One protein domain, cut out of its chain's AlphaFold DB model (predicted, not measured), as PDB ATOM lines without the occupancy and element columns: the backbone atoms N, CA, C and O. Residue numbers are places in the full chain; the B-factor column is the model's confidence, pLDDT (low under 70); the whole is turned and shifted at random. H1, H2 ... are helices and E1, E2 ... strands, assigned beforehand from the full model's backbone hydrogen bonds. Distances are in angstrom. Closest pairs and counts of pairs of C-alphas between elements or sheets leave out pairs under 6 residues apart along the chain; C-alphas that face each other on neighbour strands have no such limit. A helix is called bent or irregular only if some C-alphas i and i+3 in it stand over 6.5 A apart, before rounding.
ATOM      1  N   GLU A  70      -9.307  -8.986 -31.594       92.88
ATOM      2  CA  GLU A  70      -9.422 -10.068 -32.571       92.88
ATOM      3  C   GLU A  70     -10.534 -11.042 -32.175       92.88
ATOM      4  O   GLU A  70     -11.371 -11.373 -33.009       92.88
ATOM      5  N   ASN A  71     -10.639 -11.398 -30.892       93.75
ATOM      6  CA  ASN A  71     -11.729 -12.235 -30.387       93.75
ATOM      7  C   ASN A  71     -13.107 -11.620 -30.688       93.75
ATOM      8  O   ASN A  71     -14.004 -12.310 -31.177       93.75
ATOM      9  N   LEU A  72     -13.275 -10.309 -30.463       93.19
ATOM     10  CA  LEU A  72     -14.508  -9.595 -30.808       93.19
ATOM     11  C   LEU A  72     -14.763  -9.584 -32.326       93.19
ATOM     12  O   LEU A  72     -15.893  -9.784 -32.765       93.19
ATOM     13  N   SER A  73     -13.721  -9.366 -33.131       92.56
ATOM     14  CA  SER A  73     -13.794  -9.376 -34.597       92.56
ATOM     15  C   SER A  73     -14.242 -10.738 -35.133       92.56
ATOM     16  O   SER A  73     -15.160 -10.799 -35.953       92.56
ATOM     17  N   VAL A  74     -13.654 -11.830 -34.633       95.06
ATOM     18  CA  VAL A  74     -14.047 -13.209 -34.957       95.06
ATOM     19  C   VAL A  74     -15.502 -13.447 -34.572       95.06
ATOM     20  O   VAL A  74     -16.290 -13.868 -35.416       95.06
ATOM     21  N   PHE A  75     -15.896 -13.091 -33.347       94.06
ATOM     22  CA  PHE A  75     -17.282 -13.230 -32.902       94.06
ATOM     23  C   PHE A  75     -18.268 -12.511 -33.839       94.06
ATOM     24  O   PHE A  75     -19.261 -13.103 -34.257       94.06
ATOM     25  N   ILE A  76     -17.982 -11.258 -34.212       94.62
ATOM     26  CA  ILE A  76     -18.835 -10.458 -35.106       94.62
ATOM     27  C   ILE A  76     -18.933 -11.081 -36.504       94.62
ATOM     28  O   ILE A  76     -20.026 -11.113 -37.070       94.62
ATOM     29  N   LYS A  77     -17.816 -11.562 -37.064       95.31
ATOM     30  CA  LYS A  77     -17.784 -12.195 -38.394       95.31
ATOM     31  C   LYS A  77     -18.685 -13.426 -38.462       95.31
ATOM     32  O   LYS A  77     -19.372 -13.599 -39.463       95.31
ATOM     33  N   GLU A  78     -18.717 -14.220 -37.395       95.62
ATOM     34  CA  GLU A  78     -19.541 -15.430 -37.316       95.62
ATOM     35  C   GLU A  78     -21.026 -15.113 -37.079       95.62
ATOM     36  O   GLU A  78     -21.907 -15.688 -37.716       95.62
ATOM     37  N   ILE A  79     -21.335 -14.172 -36.180       93.69
ATOM     38  CA  ILE A  79     -22.719 -13.931 -35.741       93.69
ATOM     39  C   ILE A  79     -23.496 -12.948 -36.625       93.69
ATOM     40  O   ILE A  79     -24.721 -13.043 -36.714       93.69
ATOM     41  N   ALA A  80     -22.828 -11.992 -37.279       93.44
ATOM     42  CA  ALA A  80     -23.506 -10.968 -38.075       93.44
ATOM     43  C   ALA A  80     -24.293 -11.540 -39.272       93.44
ATOM     44  O   ALA A  80     -25.432 -11.108 -39.453       93.44
ATOM     45  N   PRO A  81     -23.776 -12.519 -40.051       94.00
ATOM     46  CA  PRO A  81     -24.540 -13.143 -41.134       94.00
ATOM     47  C   PRO A  81     -25.797 -13.861 -40.631       94.00
ATOM     48  O   PRO A  81     -26.867 -13.721 -41.216       94.00
ATOM     49  N   VAL A  82     -25.688 -14.570 -39.502       95.56
ATOM     50  CA  VAL A  82     -26.821 -15.273 -38.877       95.56
ATOM     51  C   VAL A  82     -27.876 -14.277 -38.395       95.56
ATOM     52  O   VAL A  82     -29.073 -14.483 -38.592       95.56
ATOM     53  N   ALA A  83     -27.447 -13.170 -37.784       90.62
ATOM     54  CA  ALA A  83     -28.351 -12.108 -37.368       90.62
ATOM     55  C   ALA A  83     -29.063 -11.469 -38.570       90.62
ATOM     56  O   ALA A  83     -30.266 -11.233 -38.507       90.62
ATOM     57  N   GLU A  84     -28.358 -11.243 -39.677       92.44
ATOM     58  CA  GLU A  84     -28.949 -10.713 -40.906       92.44
ATOM     59  C   GLU A  84     -29.996 -11.660 -41.510       92.44
ATOM     60  O   GLU A  84     -31.105 -11.216 -41.819       92.44
ATOM     61  N   GLU A  85     -29.699 -12.960 -41.599       94.25
ATOM     62  CA  GLU A  85     -30.651 -13.984 -42.055       94.25
ATOM     63  C   GLU A  85     -31.904 -14.022 -41.168       94.25
ATOM     64  O   GLU A  85     -33.036 -14.027 -41.661       94.25
ATOM     65  N   ALA A  86     -31.707 -13.953 -39.850       93.38
ATOM     66  CA  ALA A  86     -32.780 -13.908 -38.864       93.38
ATOM     67  C   ALA A  86     -33.503 -12.550 -38.792       93.38
ATOM     68  O   ALA A  86     -34.454 -12.410 -38.019       93.38
ATOM     69  N   ARG A  87     -33.073 -11.546 -39.574       90.50
ATOM     70  CA  ARG A  87     -33.576 -10.162 -39.536       90.50
ATOM     71  C   ARG A  87     -33.510  -9.554 -38.134       90.50
ATOM     72  O   ARG A  87     -34.448  -8.914 -37.657       90.50
ATOM     73  N   VAL A  88     -32.386  -9.788 -37.475       88.06
ATOM     74  CA  VAL A  88     -32.041  -9.290 -36.151       88.06
ATOM     75  C   VAL A  88     -30.963  -8.226 -36.273       88.06
ATOM     76  O   VAL A  88     -29.951  -8.412 -36.942       88.06
ATOM     77  N   LEU A  89     -31.149  -7.119 -35.561       85.44
ATOM     78  CA  LEU A  89     -30.104  -6.113 -35.396       85.44
ATOM     79  C   LEU A  89     -29.309  -6.379 -34.117       85.44
ATOM     80  O   LEU A  89     -29.866  -6.362 -33.020       85.44
ATOM     81  N   LEU A  90     -28.003  -6.591 -34.262       88.56
ATOM     82  CA  LEU A  90     -27.059  -6.641 -33.153       88.56
ATOM     83  C   LEU A  90     -26.642  -5.221 -32.774       88.56
ATOM     84  O   LEU A  90     -26.567  -4.317 -33.617       88.56
ATOM     85  N   VAL A  91     -26.347  -5.038 -31.489       86.88
ATOM     86  CA  VAL A  91     -25.865  -3.770 -30.947       86.88
ATOM     87  C   VAL A  91     -24.722  -3.992 -29.973       86.88
ATOM     88  O   VAL A  91     -24.921  -4.450 -28.854       86.88
ATOM     89  N   THR A  92     -23.513  -3.613 -30.371       91.81
ATOM     90  CA  THR A  92     -22.375  -3.582 -29.445       91.81
ATOM     91  C   THR A  92     -22.466  -2.326 -28.578       91.81
ATOM     92  O   THR A  92     -22.528  -1.216 -29.109       91.81
ATOM     93  N   HIS A  93     -22.533  -2.477 -27.253       92.12
ATOM     94  CA  HIS A  93     -22.540  -1.338 -26.333       92.12
ATOM     95  C   HIS A  93     -21.100  -0.909 -26.014       92.12
ATOM     96  O   HIS A  93     -20.244  -1.776 -25.830       92.12
ATOM     97  N   PRO A  94     -20.819   0.402 -25.921       90.50
ATOM     98  CA  PRO A  94     -19.512   0.899 -25.513       90.50
ATOM     99  C   PRO A  94     -19.151   0.489 -24.087       90.50
ATOM    100  O   PRO A  94     -20.007   0.237 -23.238       90.50
ATOM    101  N   ASP A  95     -17.860   0.456 -23.816       89.31
ATOM    102  CA  ASP A  95     -17.328   0.195 -22.491       89.31
ATOM    103  C   ASP A  95     -17.707   1.308 -21.501       89.31
ATOM    104  O   ASP A  95     -17.660   2.493 -21.828       89.31
ATOM    105  N   ASP A  96     -18.065   0.929 -20.270       86.25
ATOM    106  CA  ASP A  96     -18.486   1.852 -19.207       86.25
ATOM    107  C   ASP A  96     -17.733   1.541 -17.900       86.25
ATOM    108  O   ASP A  96     -17.984   0.499 -17.280       86.25
ATOM    109  N   PRO A  97     -16.683   2.295 -17.542       87.00
ATOM    110  CA  PRO A  97     -16.122   3.422 -18.289       87.00
ATOM    111  C   PRO A  97     -15.344   3.038 -19.568       87.00
ATOM    112  O   PRO A  97     -14.866   1.904 -19.683       87.00
ATOM    113  N   PRO A  98     -15.129   3.975 -20.510       89.44
ATOM    114  CA  PRO A  98     -14.422   3.732 -21.770       89.44
ATOM    115  C   PRO A  98     -12.887   3.782 -21.619       89.44
ATOM    116  O   PRO A  98     -12.190   4.441 -22.388       89.44
ATOM    117  N   TRP A  99     -12.327   3.087 -20.628       88.12
ATOM    118  CA  TRP A  99     -10.877   2.924 -20.450       88.12
ATOM    119  C   TRP A  99     -10.535   1.617 -19.720       88.12
ATOM    120  O   TRP A  99     -11.403   1.058 -19.044       88.12
ATOM    121  N   PRO A 100      -9.290   1.109 -19.844       87.94
ATOM    122  CA  PRO A 100      -8.843  -0.082 -19.120       87.94
ATOM    123  C   PRO A 100      -9.051   0.044 -17.609       87.94
ATOM    124  O   PRO A 100      -8.786   1.093 -17.021       87.94
ATOM    125  N   LEU A 101      -9.520  -1.028 -16.974       84.75
ATOM    126  CA  LEU A 101      -9.873  -1.038 -15.553       84.75
ATOM    127  C   LEU A 101      -9.579  -2.421 -14.962       84.75
ATOM    128  O   LEU A 101      -9.852  -3.427 -15.605       84.75
ATOM    129  N   LEU A 102      -9.039  -2.466 -13.739       84.69
ATOM    130  CA  LEU A 102      -8.639  -3.706 -13.045       84.69
ATOM    131  C   LEU A 102      -7.608  -4.561 -13.810       84.69
ATOM    132  O   LEU A 102      -7.592  -5.777 -13.671       84.69
ATOM    133  N   GLY A 103      -6.750  -3.934 -14.620       83.31
ATOM    134  CA  GLY A 103      -5.769  -4.645 -15.451       83.31
ATOM    135  C   GLY A 103      -6.351  -5.250 -16.731       83.31
ATOM    136  O   GLY A 103      -5.586  -5.705 -17.572       83.31
ATOM    137  N   LEU A 104      -7.671  -5.186 -16.926       86.88
ATOM    138  CA  LEU A 104      -8.323  -5.701 -18.124       86.88
ATOM    139  C   LEU A 104      -8.280  -4.685 -19.274       86.88
ATOM    140  O   LEU A 104      -8.565  -3.493 -19.054       86.88
ATOM    141  N   PRO A 105      -8.002  -5.136 -20.513       88.31
ATOM    142  CA  PRO A 105      -8.192  -4.305 -21.688       88.31
ATOM    143  C   PRO A 105      -9.681  -4.014 -21.909       88.31
ATOM    144  O   PRO A 105     -10.569  -4.755 -21.496       88.31
ATOM    145  N   ARG A 106      -9.950  -2.907 -22.596       90.56
ATOM    146  CA  ARG A 106     -11.282  -2.504 -23.063       90.56
ATOM    147  C   ARG A 106     -11.143  -2.054 -24.512       90.56
ATOM    148  O   ARG A 106     -10.188  -1.342 -24.809       90.56
ATOM    149  N   VAL A 107     -12.027  -2.500 -25.406       94.06
ATOM    150  CA  VAL A 107     -11.853  -2.397 -26.875       94.06
ATOM    151  C   VAL A 107     -13.035  -1.745 -27.596       94.06
ATOM    152  O   VAL A 107     -13.074  -1.747 -28.822       94.06
ATOM    153  N   VAL A 108     -13.994  -1.180 -26.857       94.88
ATOM    154  CA  VAL A 108     -15.170  -0.464 -27.379       94.88
ATOM    155  C   VAL A 108     -15.284   0.910 -26.706       94.88
ATOM    156  O   VAL A 108     -16.283   1.242 -26.069       94.88
ATOM    157  N   ARG A 109     -14.225   1.721 -26.787       93.62
ATOM    158  CA  ARG A 109     -14.089   2.939 -25.964       93.62
ATOM    159  C   ARG A 109     -14.300   4.240 -26.732       93.62
ATOM    160  O   ARG A 109     -14.819   5.210 -26.183       93.62
ATOM    161  N   ASN A 110     -13.836   4.286 -27.976       94.00
ATOM    162  CA  ASN A 110     -13.710   5.520 -28.749       94.00
ATOM    163  C   ASN A 110     -14.009   5.311 -30.239       94.00
ATOM    164  O   ASN A 110     -14.310   4.204 -30.684       94.00
ATOM    165  N   LYS A 111     -13.920   6.387 -31.027       95.44
ATOM    166  CA  LYS A 111     -14.184   6.355 -32.474       95.44
ATOM    167  C   LYS A 111     -13.373   5.287 -33.218       95.44
ATOM    168  O   LYS A 111     -13.947   4.553 -34.016       95.44
ATOM    169  N   SER A 112     -12.077   5.154 -32.926       96.25
ATOM    170  CA  SER A 112     -11.217   4.168 -33.597       96.25
ATOM    171  C   SER A 112     -11.633   2.729 -33.283       96.25
ATOM    172  O   SER A 112     -11.608   1.868 -34.160       96.25
ATOM    173  N   ASP A 113     -12.055   2.472 -32.046       95.62
ATOM    174  CA  ASP A 113     -12.593   1.177 -31.643       95.62
ATOM    175  C   ASP A 113     -13.882   0.838 -32.409       95.62
ATOM    176  O   ASP A 113     -14.003  -0.251 -32.973       95.62
ATOM    177  N   LEU A 114     -14.810   1.796 -32.517       95.50
ATOM    178  CA  LEU A 114     -16.053   1.611 -33.270       95.50
ATOM    179  C   LEU A 114     -15.798   1.381 -34.767       95.50
ATOM    180  O   LEU A 114     -16.411   0.493 -35.355       95.50
ATOM    181  N   GLU A 115     -14.856   2.099 -35.385       95.81
ATOM    182  CA  GLU A 115     -14.456   1.859 -36.781       95.81
ATOM    183  C   GLU A 115     -13.975   0.422 -37.005       95.81
ATOM    184  O   GLU A 115     -14.270  -0.177 -38.039       95.81
ATOM    185  N   GLN A 116     -13.250  -0.155 -36.044       94.38
ATOM    186  CA  GLN A 116     -12.754  -1.528 -36.146       94.38
ATOM    187  C   GLN A 116     -13.886  -2.557 -36.041       94.38
ATOM    188  O   GLN A 116     -13.910  -3.511 -36.816       94.38
ATOM    189  N   ILE A 117     -14.883  -2.312 -35.188       93.69
ATOM    190  CA  ILE A 117     -16.108  -3.129 -35.118       93.69
ATOM    191  C   ILE A 117     -16.867  -3.071 -36.448       93.69
ATOM    192  O   ILE A 117     -17.331  -4.099 -36.942       93.69
ATOM    193  N   MET A 118     -16.965  -1.893 -37.072       94.38
ATOM    194  CA  MET A 118     -17.636  -1.753 -38.371       94.38
ATOM    195  C   MET A 118     -16.878  -2.459 -39.501       94.38
ATOM    196  O   MET A 118     -17.506  -2.957 -40.433       94.38
ATOM    197  N   LYS A 119     -15.542  -2.539 -39.414       95.44
ATOM    198  CA  LYS A 119     -14.697  -3.284 -40.362       95.44
ATOM    199  C   LYS A 119     -14.823  -4.803 -40.218       95.44
ATOM    200  O   LYS A 119     -14.573  -5.505 -41.192       95.44
ATOM    201  N   ALA A 120     -15.208  -5.311 -39.044       94.25
ATOM    202  CA  ALA A 120     -15.353  -6.750 -38.820       94.25
ATOM    203  C   ALA A 120     -16.482  -7.371 -39.663       94.25
ATOM    204  O   ALA A 120     -16.365  -8.515 -40.090       94.25
ATOM    205  N   SER A 121     -17.551  -6.622 -39.951       94.81
ATOM    206  CA  SER A 121     -18.609  -7.050 -40.871       94.81
ATOM    207  C   SER A 121     -19.303  -5.850 -41.504       94.81
ATOM    208  O   SER A 121     -19.672  -4.905 -40.802       94.81
ATOM    209  N   VAL A 122     -19.523  -5.908 -42.821       93.81
ATOM    210  CA  VAL A 122     -20.243  -4.876 -43.590       93.81
ATOM    211  C   VAL A 122     -21.763  -4.942 -43.417       93.81
ATOM    212  O   VAL A 122     -22.447  -3.997 -43.797       93.81
ATOM    213  N   SER A 123     -22.289  -6.024 -42.833       92.25
ATOM    214  CA  SER A 123     -23.725  -6.199 -42.607       92.25
ATOM    215  C   SER A 123     -24.291  -5.098 -41.707       92.25
ATOM    216  O   SER A 123     -23.711  -4.769 -40.667       92.25
ATOM    217  N   HIS A 124     -25.468  -4.570 -42.050       88.06
ATOM    218  CA  HIS A 124     -26.190  -3.623 -41.189       88.06
ATOM    219  C   HIS A 124     -26.686  -4.269 -39.885       88.06
ATOM    220  O   HIS A 124     -26.954  -3.558 -38.913       88.06
ATOM    221  N   ALA A 125     -26.770  -5.605 -39.838       90.56
ATOM    222  CA  ALA A 125     -27.037  -6.329 -38.600       90.56
ATOM    223  C   ALA A 125     -25.920  -6.112 -37.565       90.56
ATOM    224  O   ALA A 125     -26.198  -6.130 -36.371       90.56
ATOM    225  N   ASN A 126     -24.683  -5.828 -37.993       94.38
ATOM    226  CA  ASN A 126     -23.586  -5.413 -37.118       94.38
ATOM    227  C   ASN A 126     -23.661  -3.902 -36.830       94.38
ATOM    228  O   ASN A 126     -23.040  -3.086 -37.528       94.38
ATOM    229  N   GLY A 127     -24.430  -3.540 -35.804       91.75
ATOM    230  CA  GLY A 127     -24.549  -2.168 -35.323       91.75
ATOM    231  C   GLY A 127     -24.050  -1.958 -33.897       91.75
ATOM    232  O   GLY A 127     -23.523  -2.852 -33.229       91.75
ATOM    233  N   ILE A 128     -24.239  -0.731 -33.418       91.81
ATOM    234  CA  ILE A 128     -23.815  -0.278 -32.091       91.81
ATOM    235  C   ILE A 128     -24.990   0.273 -31.285       91.81
ATOM    236  O   ILE A 128     -25.949   0.821 -31.840       91.81
ATOM    237  N   THR A 129     -24.885   0.165 -29.958       89.38
ATOM    238  CA  THR A 129     -25.640   1.042 -29.062       89.38
ATOM    239  C   THR A 129     -24.854   2.333 -28.898       89.38
ATOM    240  O   THR A 129     -23.766   2.321 -28.329       89.38
ATOM    241  N   PHE A 130     -25.398   3.462 -29.337       89.44
ATOM    242  CA  PHE A 130     -24.786   4.758 -29.067       89.44
ATOM    243  C   PHE A 130     -25.159   5.214 -27.651       89.44
ATOM    244  O   PHE A 130     -26.222   5.796 -27.426       89.44
ATOM    245  N   CYS A 131     -24.315   4.890 -26.667       88.44
ATOM    246  CA  CYS A 131     -24.507   5.326 -25.287       88.44
ATOM    247  C   CYS A 131     -23.747   6.622 -25.020       88.44
ATOM    248  O   CYS A 131     -22.526   6.628 -24.859       88.44
ATOM    249  N   THR A 132     -24.503   7.714 -24.948       85.25
ATOM    250  CA  THR A 132     -23.976   9.071 -24.733       85.25
ATOM    251  C   THR A 132     -23.240   9.225 -23.407       85.25
ATOM    252  O   THR A 132     -22.222   9.903 -23.372       85.25
ATOM    253  N   GLY A 133     -23.670   8.550 -22.341       84.62
ATOM    254  CA  GLY A 133     -22.960   8.621 -21.064       84.62
ATOM    255  C   GLY A 133     -21.685   7.781 -21.012       84.62
ATOM    256  O   GLY A 133     -20.680   8.248 -20.488       84.62
ATOM    257  N   SER A 134     -21.686   6.578 -21.599       87.75
ATOM    258  CA  SER A 134     -20.491   5.722 -21.615       87.75
ATOM    259  C   SER A 134     -19.415   6.327 -22.508       87.75
ATOM    260  O   SER A 134     -18.306   6.566 -22.051       87.75
ATOM    261  N   LEU A 135     -19.750   6.664 -23.759       90.19
ATOM    262  CA  LEU A 135     -18.807   7.332 -24.660       90.19
ATOM    263  C   LEU A 135     -18.431   8.721 -24.139       90.19
ATOM    264  O   LEU A 135     -17.277   9.120 -24.262       90.19
ATOM    265  N   GLY A 136     -19.377   9.437 -23.529       88.62
ATOM    266  CA  GLY A 136     -19.167  10.781 -23.005       88.62
ATOM    267  C   GLY A 136     -18.181  10.850 -21.836       88.62
ATOM    268  O   GLY A 136     -17.368  11.777 -21.757       88.62
ATOM    269  N   ALA A 137     -18.142   9.821 -20.985       87.88
ATOM    270  CA  ALA A 137     -17.113   9.718 -19.953       87.88
ATOM    271  C   ALA A 137     -15.691   9.792 -20.557       87.88
ATOM    272  O   ALA A 137     -14.780  10.347 -19.939       87.88
ATOM    273  N   GLY A 138     -15.508   9.326 -21.798       87.44
ATOM    274  CA  GLY A 138     -14.278   9.474 -22.570       87.44
ATOM    275  C   GLY A 138     -14.070  10.910 -23.060       87.44
ATOM    276  O   GLY A 138     -14.719  11.384 -23.985       87.44
ATOM    277  N   CYS A 139     -13.105  11.612 -22.485       82.12
ATOM    278  CA  CYS A 139     -12.776  13.004 -22.823       82.12
ATOM    279  C   CYS A 139     -12.229  13.273 -24.224       82.12
ATOM    280  O   CYS A 139     -12.165  14.426 -24.644       82.12
ATOM    281  N   GLU A 140     -11.820  12.232 -24.931       85.00
ATOM    282  CA  GLU A 140     -11.373  12.308 -26.319       85.00
ATOM    283  C   GLU A 140     -12.495  12.049 -27.327       85.00
ATOM    284  O   GLU A 140     -12.278  12.226 -28.524       85.00
ATOM    285  N   ASN A 141     -13.680  11.649 -26.857       89.06
ATOM    286  CA  ASN A 141     -14.810  11.341 -27.715       89.06
ATOM    287  C   ASN A 141     -15.598  12.610 -28.045       89.06
ATOM    288  O   ASN A 141     -16.208  13.233 -27.175       89.06
ATOM    289  N   ASP A 142     -15.624  12.953 -29.330       89.94
ATOM    290  CA  ASP A 142     -16.574  13.909 -29.887       89.94
ATOM    291  C   ASP A 142     -17.855  13.158 -30.257       89.94
ATOM    292  O   ASP A 142     -17.929  12.453 -31.265       89.94
ATOM    293  N   LEU A 143     -18.872  13.272 -29.403       87.06
ATOM    294  CA  LEU A 143     -20.115  12.527 -29.580       87.06
ATOM    295  C   LEU A 143     -20.885  12.953 -30.834       87.06
ATOM    296  O   LEU A 143     -21.574  12.118 -31.417       87.06
ATOM    297  N   VAL A 144     -20.776  14.213 -31.261       86.12
ATOM    298  CA  VAL A 144     -21.496  14.718 -32.438       86.12
ATOM    299  C   VAL A 144     -20.848  14.179 -33.710       86.12
ATOM    300  O   VAL A 144     -21.548  13.640 -34.571       86.12
ATOM    301  N   ASP A 145     -19.520  14.254 -33.804       89.88
ATOM    302  CA  ASP A 145     -18.756  13.667 -34.910       89.88
ATOM    303  C   ASP A 145     -18.956  12.146 -34.991       89.88
ATOM    304  O   ASP A 145     -19.221  11.604 -36.067       89.88
ATOM    305  N   MET A 146     -18.904  11.445 -33.855       92.12
ATOM    306  CA  MET A 146     -19.139  10.001 -33.809       92.12
ATOM    307  C   MET A 146     -20.571   9.643 -34.228       92.12
ATOM    308  O   MET A 146     -20.754   8.731 -35.033       92.12
ATOM    309  N   ALA A 147     -21.585  10.363 -33.735       87.94
ATOM    310  CA  ALA A 147     -22.975  10.126 -34.122       87.94
ATOM    311  C   ALA A 147     -23.195  10.346 -35.626       87.94
ATOM    312  O   ALA A 147     -23.895   9.558 -36.259       87.94
ATOM    313  N   GLY A 148     -22.569  11.376 -36.208       86.06
ATOM    314  CA  GLY A 148     -22.590  11.609 -37.652       86.06
ATOM    315  C   GLY A 148     -21.876  10.506 -38.437       86.06
ATOM    316  O   GLY A 148     -22.425   9.991 -39.407       86.06
ATOM    317  N   THR A 149     -20.687  10.099 -37.986       91.62
ATOM    318  CA  THR A 149     -19.862   9.074 -38.649       91.62
ATOM    319  C   THR A 149     -20.553   7.708 -38.678       91.62
ATOM    320  O   THR A 149     -20.496   7.011 -39.687       91.62
ATOM    321  N   PHE A 150     -21.204   7.311 -37.581       91.94
ATOM    322  CA  PHE A 150     -21.789   5.976 -37.433       91.94
ATOM    323  C   PHE A 150     -23.311   5.942 -37.603       91.94
ATOM    324  O   PHE A 150     -23.915   4.921 -37.287       91.94
ATOM    325  N   ALA A 151     -23.942   7.013 -38.095       87.75
ATOM    326  CA  ALA A 151     -25.400   7.166 -38.114       87.75
ATOM    327  C   ALA A 151     -26.155   5.939 -38.667       87.75
ATOM    328  O   ALA A 151     -27.126   5.491 -38.065       87.75
ATOM    329  N   GLU A 152     -25.677   5.348 -39.766       88.50
ATOM    330  CA  GLU A 152     -26.303   4.182 -40.418       88.50
ATOM    331  C   GLU A 152     -26.088   2.847 -39.686       88.50
ATOM    332  O   GLU A 152     -26.659   1.821 -40.058       88.50
ATOM    333  N   ARG A 153     -25.234   2.839 -38.661       90.88
ATOM    334  CA  ARG A 153     -24.866   1.660 -37.868       90.88
ATOM    335  C   ARG A 153     -25.341   1.766 -36.418       90.88
ATOM    336  O   ARG A 153     -25.159   0.832 -35.639       90.88
ATOM    337  N   ILE A 154     -25.965   2.881 -36.038       88.88
ATOM    338  CA  ILE A 154     -26.585   3.060 -34.723       88.88
ATOM    339  C   ILE A 154     -27.969   2.406 -34.746       88.88
ATOM    340  O   ILE A 154     -28.950   2.987 -35.208       88.88
ATOM    341  N   ASN A 155     -28.057   1.194 -34.198       86.62
ATOM    342  CA  ASN A 155     -29.314   0.441 -34.125       86.62
ATOM    343  C   ASN A 155     -30.062   0.684 -32.797       86.62
ATOM    344  O   ASN A 155     -31.266   0.438 -32.699       86.62
ATOM    345  N   PHE A 156     -29.376   1.203 -31.770       83.25
ATOM    346  CA  PHE A 156     -29.968   1.521 -30.469       83.25
ATOM    347  C   PHE A 156     -29.258   2.706 -29.803       83.25
ATOM    348  O   PHE A 156     -28.076   2.936 -30.044       83.25
ATOM    349  N   ILE A 157     -29.963   3.475 -28.967       80.75
ATOM    350  CA  ILE A 157     -29.390   4.652 -28.294       80.75
ATOM    351  C   ILE A 157     -29.753   4.652 -26.811       80.75
ATOM    352  O   ILE A 157     -30.925   4.532 -26.433       80.75
ATOM    353  N   HIS A 158     -28.737   4.872 -25.977       80.56
ATOM    354  CA  HIS A 158     -28.907   5.268 -24.584       80.56
ATOM    355  C   HIS A 158     -28.640   6.767 -24.457       80.56
ATOM    356  O   HIS A 158     -27.526   7.251 -24.689       80.56
ATOM    357  N   LEU A 159     -29.686   7.503 -24.081       80.38
ATOM    358  CA  LEU A 159     -29.602   8.930 -23.787       80.38
ATOM    359  C   LEU A 159     -29.528   9.107 -22.275       80.38
ATOM    360  O   LEU A 159     -30.551   9.106 -21.590       80.38
ATOM    361  N   ARG A 160     -28.301   9.220 -21.772       79.62
ATOM    362  CA  ARG A 160     -27.970   9.526 -20.377       79.62
ATOM    363  C   ARG A 160     -26.791  10.492 -20.370       79.62
ATOM    364  O   ARG A 160     -26.105  10.621 -21.379       79.62
ATOM    365  N   ASN A 161     -26.553  11.161 -19.254       79.56
ATOM    366  CA  ASN A 161     -25.505  12.165 -19.181       79.56
ATOM    367  C   ASN A 161     -24.635  11.954 -17.949       79.56
ATOM    368  O   ASN A 161     -25.088  11.402 -16.948       79.56
ATOM    369  N   VAL A 162     -23.391  12.396 -18.051       81.88
ATOM    370  CA  VAL A 162     -22.389  12.288 -17.001       81.88
ATOM    371  C   VAL A 162     -21.708  13.631 -16.817       81.88
ATOM    372  O   VAL A 162     -21.595  14.403 -17.765       81.88
ATOM    373  N   THR A 163     -21.228  13.885 -15.608       82.31
ATOM    374  CA  THR A 163     -20.391  15.046 -15.296       82.31
ATOM    375  C   THR A 163     -19.037  14.550 -14.841       82.31
ATOM    376  O   THR A 163     -18.955  13.748 -13.907       82.31
ATOM    377  N   ARG A 164     -17.972  15.000 -15.507       82.62
ATOM    378  CA  ARG A 164     -16.596  14.626 -15.191       82.62
ATOM    379  C   ARG A 164     -16.001  15.629 -14.225       82.62
ATOM    380  O   ARG A 164     -16.166  16.842 -14.353       82.62
ATOM    381  N   ASN A 165     -15.252  15.126 -13.256       79.81
ATOM    382  CA  ASN A 165     -14.429  15.979 -12.420       79.81
ATOM    383  C   ASN A 165     -13.066  16.229 -13.096       79.81
ATOM    384  O   ASN A 165     -12.683  15.587 -14.076       79.81
ATOM    385  N   ARG A 166     -12.292  17.173 -12.551       71.75
ATOM    386  CA  ARG A 166     -10.939  17.495 -13.053       71.75
ATOM    387  C   ARG A 166      -9.927  16.356 -12.869       71.75
ATOM    388  O   ARG A 166      -8.818  16.445 -13.391       71.75
ATOM    389  N   GLU A 167     -10.298  15.342 -12.097       67.06
ATOM    390  CA  GLU A 167      -9.468  14.208 -11.692       67.06
ATOM    391  C   GLU A 167      -9.684  12.986 -12.603       67.06
ATOM    392  O   GLU A 167      -8.981  11.994 -12.450       67.06
ATOM    393  N   GLY A 168     -10.601  13.075 -13.577       71.12
ATOM    394  CA  GLY A 168     -10.891  12.012 -14.540       71.12
ATOM    395  C   GLY A 168     -11.993  11.039 -14.109       71.12
ATOM    396  O   GLY A 168     -12.350  10.156 -14.883       71.12
ATOM    397  N   ASP A 169     -12.577  11.204 -12.920       79.31
ATOM    398  CA  ASP A 169     -13.778  10.457 -12.547       79.31
ATOM    399  C   ASP A 169     -15.025  11.138 -13.110       79.31
ATOM    400  O   ASP A 169     -15.007  12.307 -13.506       79.31
ATOM    401  N   PHE A 170     -16.142  10.420 -13.086       84.75
ATOM    402  CA  PHE A 170     -17.435  10.957 -13.478       84.75
ATOM    403  C   PHE A 170     -18.544  10.439 -12.573       84.75
ATOM    404  O   PHE A 170     -18.411   9.411 -11.908       84.75
ATOM    405  N   ILE A 171     -19.649  11.171 -12.569       82.56
ATOM    406  CA  ILE A 171     -20.898  10.769 -11.931       82.56
ATOM    407  C   ILE A 171     -22.023  10.801 -12.962       82.56
ATOM    408  O   ILE A 171     -21.995  11.617 -13.883       82.56
ATOM    409  N   GLU A 172     -23.016   9.927 -12.801       81.19
ATOM    410  CA  GLU A 172     -24.279  10.058 -13.532       81.19
ATOM    411  C   GLU A 172     -24.958  11.374 -13.144       81.19
ATOM    412  O   GLU A 172     -25.070  11.691 -11.956       81.19
ATOM    413  N   ASP A 173     -25.448  12.107 -14.139       77.88
ATOM    414  CA  ASP A 173     -26.108  13.393 -13.939       77.88
ATOM    415  C   ASP A 173     -27.530  13.410 -14.529       77.88
ATOM    416  O   ASP A 173     -28.006  12.490 -15.206       77.88
ATOM    417  N   SER A 174     -28.253  14.487 -14.248       77.88
ATOM    418  CA  SER A 174     -29.464  14.869 -14.949       77.88
ATOM    419  C   SER A 174     -29.212  14.896 -16.457       77.88
ATOM    420  O   SER A 174     -28.215  15.427 -16.952       77.88
ATOM    421  N   HIS A 175     -30.164  14.345 -17.217       69.69
ATOM    422  CA  HIS A 175     -30.020  14.161 -18.663       69.69
ATOM    423  C   HIS A 175     -29.742  15.485 -19.398       69.69
ATOM    424  O   HIS A 175     -29.153  15.472 -20.474       69.69
ATOM    425  N   LEU A 176     -30.178  16.617 -18.830       71.44
ATOM    426  CA  LEU A 176     -30.093  17.949 -19.436       71.44
ATOM    427  C   LEU A 176     -29.051  18.868 -18.788       71.44
ATOM    428  O   LEU A 176     -28.982  20.029 -19.188       71.44
ATOM    429  N   GLU A 177     -28.296  18.400 -17.791       69.62
ATOM    430  CA  GLU A 177     -27.402  19.272 -17.002       69.62
ATOM    431  C   GLU A 177     -25.955  18.766 -16.901       69.62
ATOM    432  O   GLU A 177     -25.099  19.542 -16.494       69.62
ATOM    433  N   GLY A 178     -25.663  17.522 -17.304       63.12
ATOM    434  CA  GLY A 178     -24.289  16.998 -17.298       63.12
ATOM    435  C   GLY A 178     -23.370  17.568 -18.391       63.12
ATOM    436  O   GLY A 178     -23.798  18.361 -19.226       63.12
ATOM    437  N   ASP A 179     -22.117  17.115 -18.452       69.94
ATOM    438  CA  ASP A 179     -21.070  17.656 -19.341       69.94
ATOM    439  C   ASP A 179     -21.422  17.594 -20.834       69.94
ATOM    440  O   ASP A 179     -20.985  18.439 -21.614       69.94
ATOM    441  N   HIS A 180     -22.226  16.612 -21.249       61.50
ATOM    442  CA  HIS A 180     -22.686  16.480 -22.638       61.50
ATOM    443  C   HIS A 180     -24.028  17.188 -22.880       61.50
ATOM    444  O   HIS A 180     -24.645  17.030 -23.937       61.50
ATOM    445  N   ALA A 181     -24.491  17.979 -21.901       47.41
ATOM    446  CA  ALA A 181     -25.676  18.826 -21.980       47.41
ATOM    447  C   ALA A 181     -25.367  20.242 -22.466       47.41
ATOM    448  O   ALA A 181     -26.044  21.206 -22.088       47.41
ATOM    449  N   HIS A 182     -24.490  20.383 -23.455       47.56
ATOM    450  CA  HIS A 182     -24.928  21.292 -24.499       47.56
ATOM    451  C   HIS A 182     -26.251  20.705 -25.000       47.56
ATOM    452  O   HIS A 182     -26.275  19.654 -25.633       47.56
ATOM    453  N   ARG A 183     -27.383  21.320 -24.612       47.72
ATOM    454  CA  ARG A 183     -28.735  20.939 -25.071       47.72
ATOM    455  C   ARG A 183     -28.726  20.662 -26.566       47.72
ATOM    456  O   ARG A 183     -29.408  19.752 -27.019       47.72
ATOM    457  N   ASP A 184     -27.902  21.407 -27.287       50.12
ATOM    458  CA  ASP A 184     -27.685  21.264 -28.707       50.12
ATOM    459  C   ASP A 184     -27.002  19.963 -29.112       50.12
ATOM    460  O   ASP A 184     -27.399  19.463 -30.142       50.12
ATOM    461  N   ASP A 185     -26.082  19.360 -28.360       53.31
ATOM    462  CA  ASP A 185     -25.354  18.151 -28.787       53.31
ATOM    463  C   ASP A 185     -26.189  16.885 -28.610       53.31
ATOM    464  O   ASP A 185     -26.332  16.106 -29.545       53.31
ATOM    465  N   SER A 186     -26.849  16.712 -27.461       52.00
ATOM    466  CA  SER A 186     -27.797  15.599 -27.275       52.00
ATOM    467  C   SER A 186     -28.999  15.718 -28.223       52.00
ATOM    468  O   SER A 186     -29.432  14.723 -28.811       52.00
ATOM    469  N   LEU A 187     -29.517  16.939 -28.435       54.53
ATOM    470  CA  LEU A 187     -30.570  17.184 -29.422       54.53
ATOM    471  C   LEU A 187     -30.050  17.113 -30.864       54.53
ATOM    472  O   LEU A 187     -30.820  16.729 -31.732       54.53
ATOM    473  N   ARG A 188     -28.785  17.443 -31.153       58.25
ATOM    474  CA  ARG A 188     -28.157  17.296 -32.480       58.25
ATOM    475  C   ARG A 188     -27.903  15.842 -32.784       58.25
ATOM    476  O   ARG A 188     -28.213  15.459 -33.894       58.25
ATOM    477  N   CYS A 189     -27.447  15.026 -31.843       53.31
ATOM    478  CA  CYS A 189     -27.362  13.580 -32.023       53.31
ATOM    479  C   CYS A 189     -28.755  12.997 -32.307       53.31
ATOM    480  O   CYS A 189     -28.928  12.273 -33.285       53.31
ATOM    481  N   ALA A 190     -29.777  13.407 -31.544       55.66
ATOM    482  CA  ALA A 190     -31.165  13.008 -31.794       55.66
ATOM    483  C   ALA A 190     -31.751  13.567 -33.113       55.66
ATOM    484  O   ALA A 190     -32.621  12.946 -33.718       55.66
ATOM    485  N   ARG A 191     -31.297  14.736 -33.586       56.59
ATOM    486  CA  ARG A 191     -31.727  15.349 -34.860       56.59
ATOM    487  C   ARG A 191     -30.966  14.802 -36.067       56.59
ATOM    488  O   ARG A 191     -31.594  14.592 -37.094       56.59
ATOM    489  N   LEU A 192     -29.667  14.530 -35.943       52.00
ATOM    490  CA  LEU A 192     -28.832  13.846 -36.934       52.00
ATOM    491  C   LEU A 192     -29.416  12.464 -37.217       52.00
ATOM    492  O   LEU A 192     -29.596  12.113 -38.375       52.00
ATOM    493  N   GLN A 193     -29.850  11.758 -36.171       49.41
ATOM    494  CA  GLN A 193     -30.628  10.523 -36.278       49.41
ATOM    495  C   GLN A 193     -31.915  10.689 -37.113       49.41
ATOM    496  O   GLN A 193     -32.296   9.778 -37.843       49.41
ATOM    497  N   ALA A 194     -32.590  11.839 -37.029       44.94
ATOM    498  CA  ALA A 194     -33.796  12.117 -37.811       44.94
ATOM    499  C   ALA A 194     -33.501  12.573 -39.257       44.94
ATOM    500  O   ALA A 194     -34.352  12.390 -40.128       44.94
ATOM    501  N   SER A 195     -32.325  13.160 -39.532       38.06
ATOM    502  CA  SER A 195     -32.003  13.826 -40.804       38.06
ATOM    503  C   SER A 195     -31.111  13.036 -41.772       38.06
ATOM    504  O   SER A 195     -31.099  13.361 -42.953       38.06
ATOM    505  N   THR A 196     -30.368  12.015 -41.331       40.97
ATOM    506  CA  THR A 196     -29.405  11.263 -42.174       40.97
ATOM    507  C   THR A 196     -30.025  10.215 -43.110       40.97
ATOM    508  O   THR A 196     -29.307   9.401 -43.674       40.97
ATOM    509  N   GLY A 197     -31.342  10.204 -43.340       36.31
ATOM    510  CA  GLY A 197     -31.927   9.301 -44.344       36.31
ATOM    511  C   GLY A 197     -32.161   7.854 -43.889       36.31
ATOM    512  O   GLY A 197     -32.770   7.095 -44.634       36.31
ATOM    513  N   ALA A 198     -31.913   7.510 -42.617       35.47
ATOM    514  CA  ALA A 198     -32.639   6.405 -41.964       35.47
ATOM    515  C   ALA A 198     -34.175   6.620 -42.013       35.47
ATOM    516  O   ALA A 198     -34.956   5.688 -41.828       35.47
ATOM    517  N   CYS A 199     -34.600   7.856 -42.315       29.88
ATOM    518  CA  CYS A 199     -35.980   8.305 -42.439       29.88
ATOM    519  C   CYS A 199     -36.589   8.226 -43.869       29.88
ATOM    520  O   CYS A 199     -37.790   8.421 -44.027       29.88
ATOM    521  N   SER A 200     -35.847   7.904 -44.940       23.64
ATOM    522  CA  SER A 200     -36.484   7.697 -46.267       23.64
ATOM    523  C   SER A 200     -37.040   6.275 -46.457       23.64
ATOM    524  O   SER A 200     -37.885   6.051 -47.318       23.64
ATOM    525  N   LEU A 201     -36.655   5.337 -45.582       26.62
ATOM    526  CA  LEU A 201     -37.263   4.007 -45.404       26.62
ATOM    527  C   LEU A 201     -38.207   3.941 -44.178       26.62
ATOM    528  O   LEU A 201     -38.609   2.860 -43.742       26.62
ATOM    529  N   PHE A 202     -38.600   5.089 -43.608       28.28
ATOM    530  CA  PHE A 202     -39.328   5.187 -42.327       28.28
ATOM    531  C   PHE A 202     -40.789   4.736 -42.353       28.28
ATOM    532  O   PHE A 202     -41.471   4.821 -41.333       28.28
ATOM    533  N   SER A 203     -41.270   4.186 -43.469       25.45
ATOM    534  CA  SER A 203     -42.484   3.372 -43.402       25.45
ATOM    535  C   SER A 203     -42.249   2.059 -42.632       25.45
ATOM    536  O   SER A 203     -43.234   1.414 -42.286       25.45
ATOM    537  N   ALA A 204     -40.993   1.658 -42.345       28.02
ATOM    538  CA  ALA A 204     -40.705   0.337 -41.768       28.02
ATOM    539  C   ALA A 204     -39.663   0.229 -40.625       28.02
ATOM    540  O   ALA A 204     -39.601  -0.841 -40.030       28.02
ATOM    541  N   ARG A 205     -38.844   1.233 -40.257       36.28
ATOM    542  CA  ARG A 205     -37.767   1.018 -39.247       36.28
ATOM    543  C   ARG A 205     -37.688   2.103 -38.164       36.28
ATOM    544  O   ARG A 205     -37.338   3.241 -38.448       36.28
ATOM    545  N   LYS A 206     -37.974   1.735 -36.907       36.34
ATOM    546  CA  LYS A 206     -37.812   2.579 -35.705       36.34
ATOM    547  C   LYS A 206     -36.566   2.143 -34.924       36.34
ATOM    548  O   LYS A 206     -36.575   1.077 -34.319       36.34
ATOM    549  N   SER A 207     -35.528   2.976 -34.863       39.62
ATOM    550  CA  SER A 207     -34.466   2.845 -33.853       39.62
ATOM    551  C   SER A 207     -35.040   3.117 -32.457       39.62
ATOM    552  O   SER A 207     -35.748   4.109 -32.265       39.62
ATOM    553  N   LEU A 208     -34.744   2.260 -31.480       49.00
ATOM    554  CA  LEU A 208     -35.283   2.381 -30.123       49.00
ATOM    555  C   LEU A 208     -34.422   3.319 -29.261       49.00
ATOM    556  O   LEU A 208     -33.197   3.324 -29.348       49.00
ATOM    557  N   VAL A 209     -35.071   4.108 -28.404       47.69
ATOM    558  CA  VAL A 209     -34.411   5.036 -27.473       47.69
ATOM    559  C   VAL A 209     -34.832   4.681 -26.054       47.69
ATOM    560  O   VAL A 209     -36.023   4.505 -25.786       47.69
ATOM    561  N   ARG A 210     -33.870   4.580 -25.133       41.66
ATOM    562  CA  ARG A 210     -34.134   4.336 -23.709       41.66
ATOM    563  C   ARG A 210     -33.447   5.391 -22.836       41.66
ATOM    564  O   ARG A 210     -32.283   5.717 -23.055       41.66
ATOM    565  N   LYS A 211     -34.171   5.879 -21.817       43.66
ATOM    566  CA  LYS A 211     -33.576   6.545 -20.645       43.66
ATOM    567  C   LYS A 211     -32.936   5.474 -19.773       43.66
ATOM    568  O   LYS A 211     -33.637   4.557 -19.340       43.66
ATOM    569  N   ASP A 212     -31.629   5.560 -19.586       50.16
ATOM    570  CA  ASP A 212     -30.860   4.500 -18.935       50.16
ATOM    571  C   ASP A 212     -30.847   4.699 -17.409       50.16
ATOM    572  O   ASP A 212     -31.522   3.964 -16.688       50.16
ATOM    573  N   PHE A 213     -30.223   5.782 -16.931       45.53
ATOM    574  CA  PHE A 213     -30.139   6.153 -15.511       45.53
ATOM    575  C   PHE A 213     -30.629   7.590 -15.279       45.53
ATOM    576  O   PHE A 213     -30.530   8.431 -16.168       45.53
ATOM    577  N   LYS A 230     -28.888  -2.389 -10.515       31.09
ATOM    578  CA  LYS A 230     -28.020  -3.496 -10.937       31.09
ATOM    579  C   LYS A 230     -27.635  -3.423 -12.414       31.09
ATOM    580  O   LYS A 230     -28.478  -3.237 -13.288       31.09
ATOM    581  N   VAL A 231     -26.359  -3.733 -12.635       28.33
ATOM    582  CA  VAL A 231     -25.655  -4.037 -13.887       28.33
ATOM    583  C   VAL A 231     -24.981  -2.838 -14.573       28.33
ATOM    584  O   VAL A 231     -25.495  -2.295 -15.552       28.33
ATOM    585  N   SER A 232     -23.757  -2.522 -14.147       29.58
ATOM    586  CA  SER A 232     -22.728  -1.896 -14.987       29.58
ATOM    587  C   SER A 232     -21.362  -2.477 -14.626       29.58
ATOM    588  O   SER A 232     -20.940  -2.376 -13.477       29.58
ATOM    589  N   GLY A 233     -20.690  -3.072 -15.607       29.31
ATOM    590  CA  GLY A 233     -19.296  -3.482 -15.501       29.31
ATOM    591  C   GLY A 233     -18.930  -4.423 -16.638       29.31
ATOM    592  O   GLY A 233     -19.673  -5.354 -16.913       29.31
ATOM    593  N   ILE A 234     -17.808  -4.097 -17.289       31.31
ATOM    594  CA  ILE A 234     -17.072  -4.827 -18.336       31.31
ATOM    595  C   ILE A 234     -17.926  -5.194 -19.562       31.31
ATOM    596  O   ILE A 234     -18.883  -5.949 -19.469       31.31
ATOM    597  N   THR A 235     -17.584  -4.581 -20.701       33.69
ATOM    598  CA  THR A 235     -18.175  -4.731 -22.042       33.69
ATOM    599  C   THR A 235     -19.474  -5.532 -22.057       33.69
ATOM    600  O   THR A 235     -19.490  -6.745 -22.262       33.69
ATOM    601  N   LYS A 236     -20.608  -4.852 -21.856       41.34
ATOM    602  CA  LYS A 236     -21.884  -5.455 -22.224       41.34
ATOM    603  C   LYS A 236     -21.859  -5.594 -23.738       41.34
ATOM    604  O   LYS A 236     -22.286  -4.693 -24.452       41.34
ATOM    605  N   LEU A 237     -21.479  -6.758 -24.245       37.78
ATOM    606  CA  LEU A 237     -22.088  -7.215 -25.479       37.78
ATOM    607  C   LEU A 237     -23.550  -7.550 -25.148       37.78
ATOM    608  O   LEU A 237     -23.964  -8.700 -25.055       37.78
ATOM    609  N   ALA A 238     -24.340  -6.512 -24.871       41.38
ATOM    610  CA  ALA A 238     -25.775  -6.626 -24.784       41.38
ATOM    611  C   ALA A 238     -26.260  -6.785 -26.218       41.38
ATOM    612  O   ALA A 238     -26.655  -5.809 -26.847       41.38
ATOM    613  N   ILE A 239     -26.214  -8.012 -26.739       41.97
ATOM    614  CA  ILE A 239     -26.915  -8.359 -27.969       41.97
ATOM    615  C   ILE A 239     -28.398  -8.220 -27.664       41.97
ATOM    616  O   ILE A 239     -29.063  -9.139 -27.185       41.97
ATOM    617  N   LYS A 240     -28.918  -7.019 -27.873       45.06
ATOM    618  CA  LYS A 240     -30.339  -6.782 -27.766       45.06
ATOM    619  C   LYS A 240     -30.942  -7.136 -29.110       45.06
ATOM    620  O   LYS A 240     -30.851  -6.370 -30.058       45.06
ATOM    621  N   ILE A 241     -31.484  -8.347 -29.168       48.25
ATOM    622  CA  ILE A 241     -32.120  -8.908 -30.354       48.25
ATOM    623  C   ILE A 241     -33.383  -8.098 -30.635       48.25
ATOM    624  O   ILE A 241     -34.346  -8.138 -29.867       48.25
ATOM    625  N   TYR A 242     -33.363  -7.357 -31.734       49.94
ATOM    626  CA  TYR A 242     -34.540  -6.688 -32.267       49.94
ATOM    627  C   TYR A 242     -34.937  -7.366 -33.563       49.94
ATOM    628  O   TYR A 242     -34.180  -7.309 -34.528       49.94
ATOM    629  N   GLN A 243     -36.099  -8.014 -33.564       44.25
ATOM    630  CA  GLN A 243     -36.711  -8.501 -34.794       44.25
ATOM    631  C   GLN A 243     -37.166  -7.298 -35.625       44.25
ATOM    632  O   GLN A 243     -37.800  -6.384 -35.088       44.25
ATOM    633  N   MET A 244     -36.788  -7.288 -36.902       49.34
ATOM    634  CA  MET A 244     -37.256  -6.312 -37.890       49.34
ATOM    635  C   MET A 244     -38.698  -6.560 -38.327       49.34
ATOM    636  O   MET A 244     -39.106  -7.741 -38.405       49.34
TER     637      MET A 244
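Overview. This is residues 70 to 213 and 230 to 244 of the 244 residues of the protein "Mannonate dehydratase" of candidate division KSB1 bacterium (UniProt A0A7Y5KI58). A curled sheet of four parallel strands, E1 E2 E3 E6 in that order, has H1 crossing over E1 and E2, while H2 and the side-by-side pair H4 and H5 graze it. Beyond it, the small hairpin E4 and E5 packs with H3 as a head at one end of the longest axis, and residues 242 to 243, near the chain's last residue, 244, pair antiparallel with residues 88 to 89 of E1. The printed part has 159 residues, with five named helices and six named strands in the order H1 E1 H2 E2 H3 H4 E3 E4 E5 H5 E6; the class is mixed, helices and strands, with under half of the residues in named elements. It is compact, with a radius of gyration of the C-alphas of 15.3 A and spans of 46 by 38 by 28 A.

Along the chain. Find C-alpha 70 at (-9.422, -10.068, -32.571); from there H1 runs 23.6 A to residue 85, with a kink of 28 degrees near residue 78, and is only just irregular, C-alphas 78 and 81 being 6.7 A apart. Next come E1, residues 88 to 92, H2, 111 to 120, and E2, 126 to 131, 16.0 A long. H3, residues 132 to 137, H4, 143 to 149, E3, 154 to 158, E4, 161 to 164, and E5, 170 to 173, follow. H5 runs 17.6 A from residue 183 to 195, and E6, residues 208 to 210, ends at C-alpha 210, (-34.134, 4.336, -23.709).

Arrangement. Begin at the strongly twisted sheet, where these backbone pairs are within hydrogen-bond range: N 92 and O 127 of the parallel neighbours E1 and E2 at 3.0 A, N 130 and O 156 of the parallel neighbours E2 and E3 at 2.8 A, and N 210 and O 157 of the parallel neighbours E3 and E6 at 3.2 A. E1, H2, E2 and E2, H3 H4, E3 are strand-helix-strand units, parallel neighbour strands with helices between, both with right-handed crossovers. H1 is on the sheet at a height of 9.2 A, and its residues 72 to 77 touch H2, closest at C-alphas 73 and 120, 5.2 A. H4 and H5 touch at a shallow tilt of 15 degrees, the same way, C-alphas 147 and 189 being closest at 6.0 A. E4 and E5 form an antiparallel hairpin, with N 163 and O 171 at 3.0 A; C-alphas 133 and 161, the closest of H3 and E4, are 4.8 A apart. Every O i to N i+4 pair is within range in H2, H3, H4 and H5, and 10 of 12 in H1.

Size, cuts and confidence. The C-alphas of Glu 85 and Arg 166 are farthest apart, 47.1 A. Residues 214 to 229 are not printed, and C-alphas 213 and 230 are 10.9 A apart across that cut. The links E1 to H2 and H5 to E6 are long. Look for pLDDT under 70 at residues 167, 175, 177 to 213 and 230 to 244.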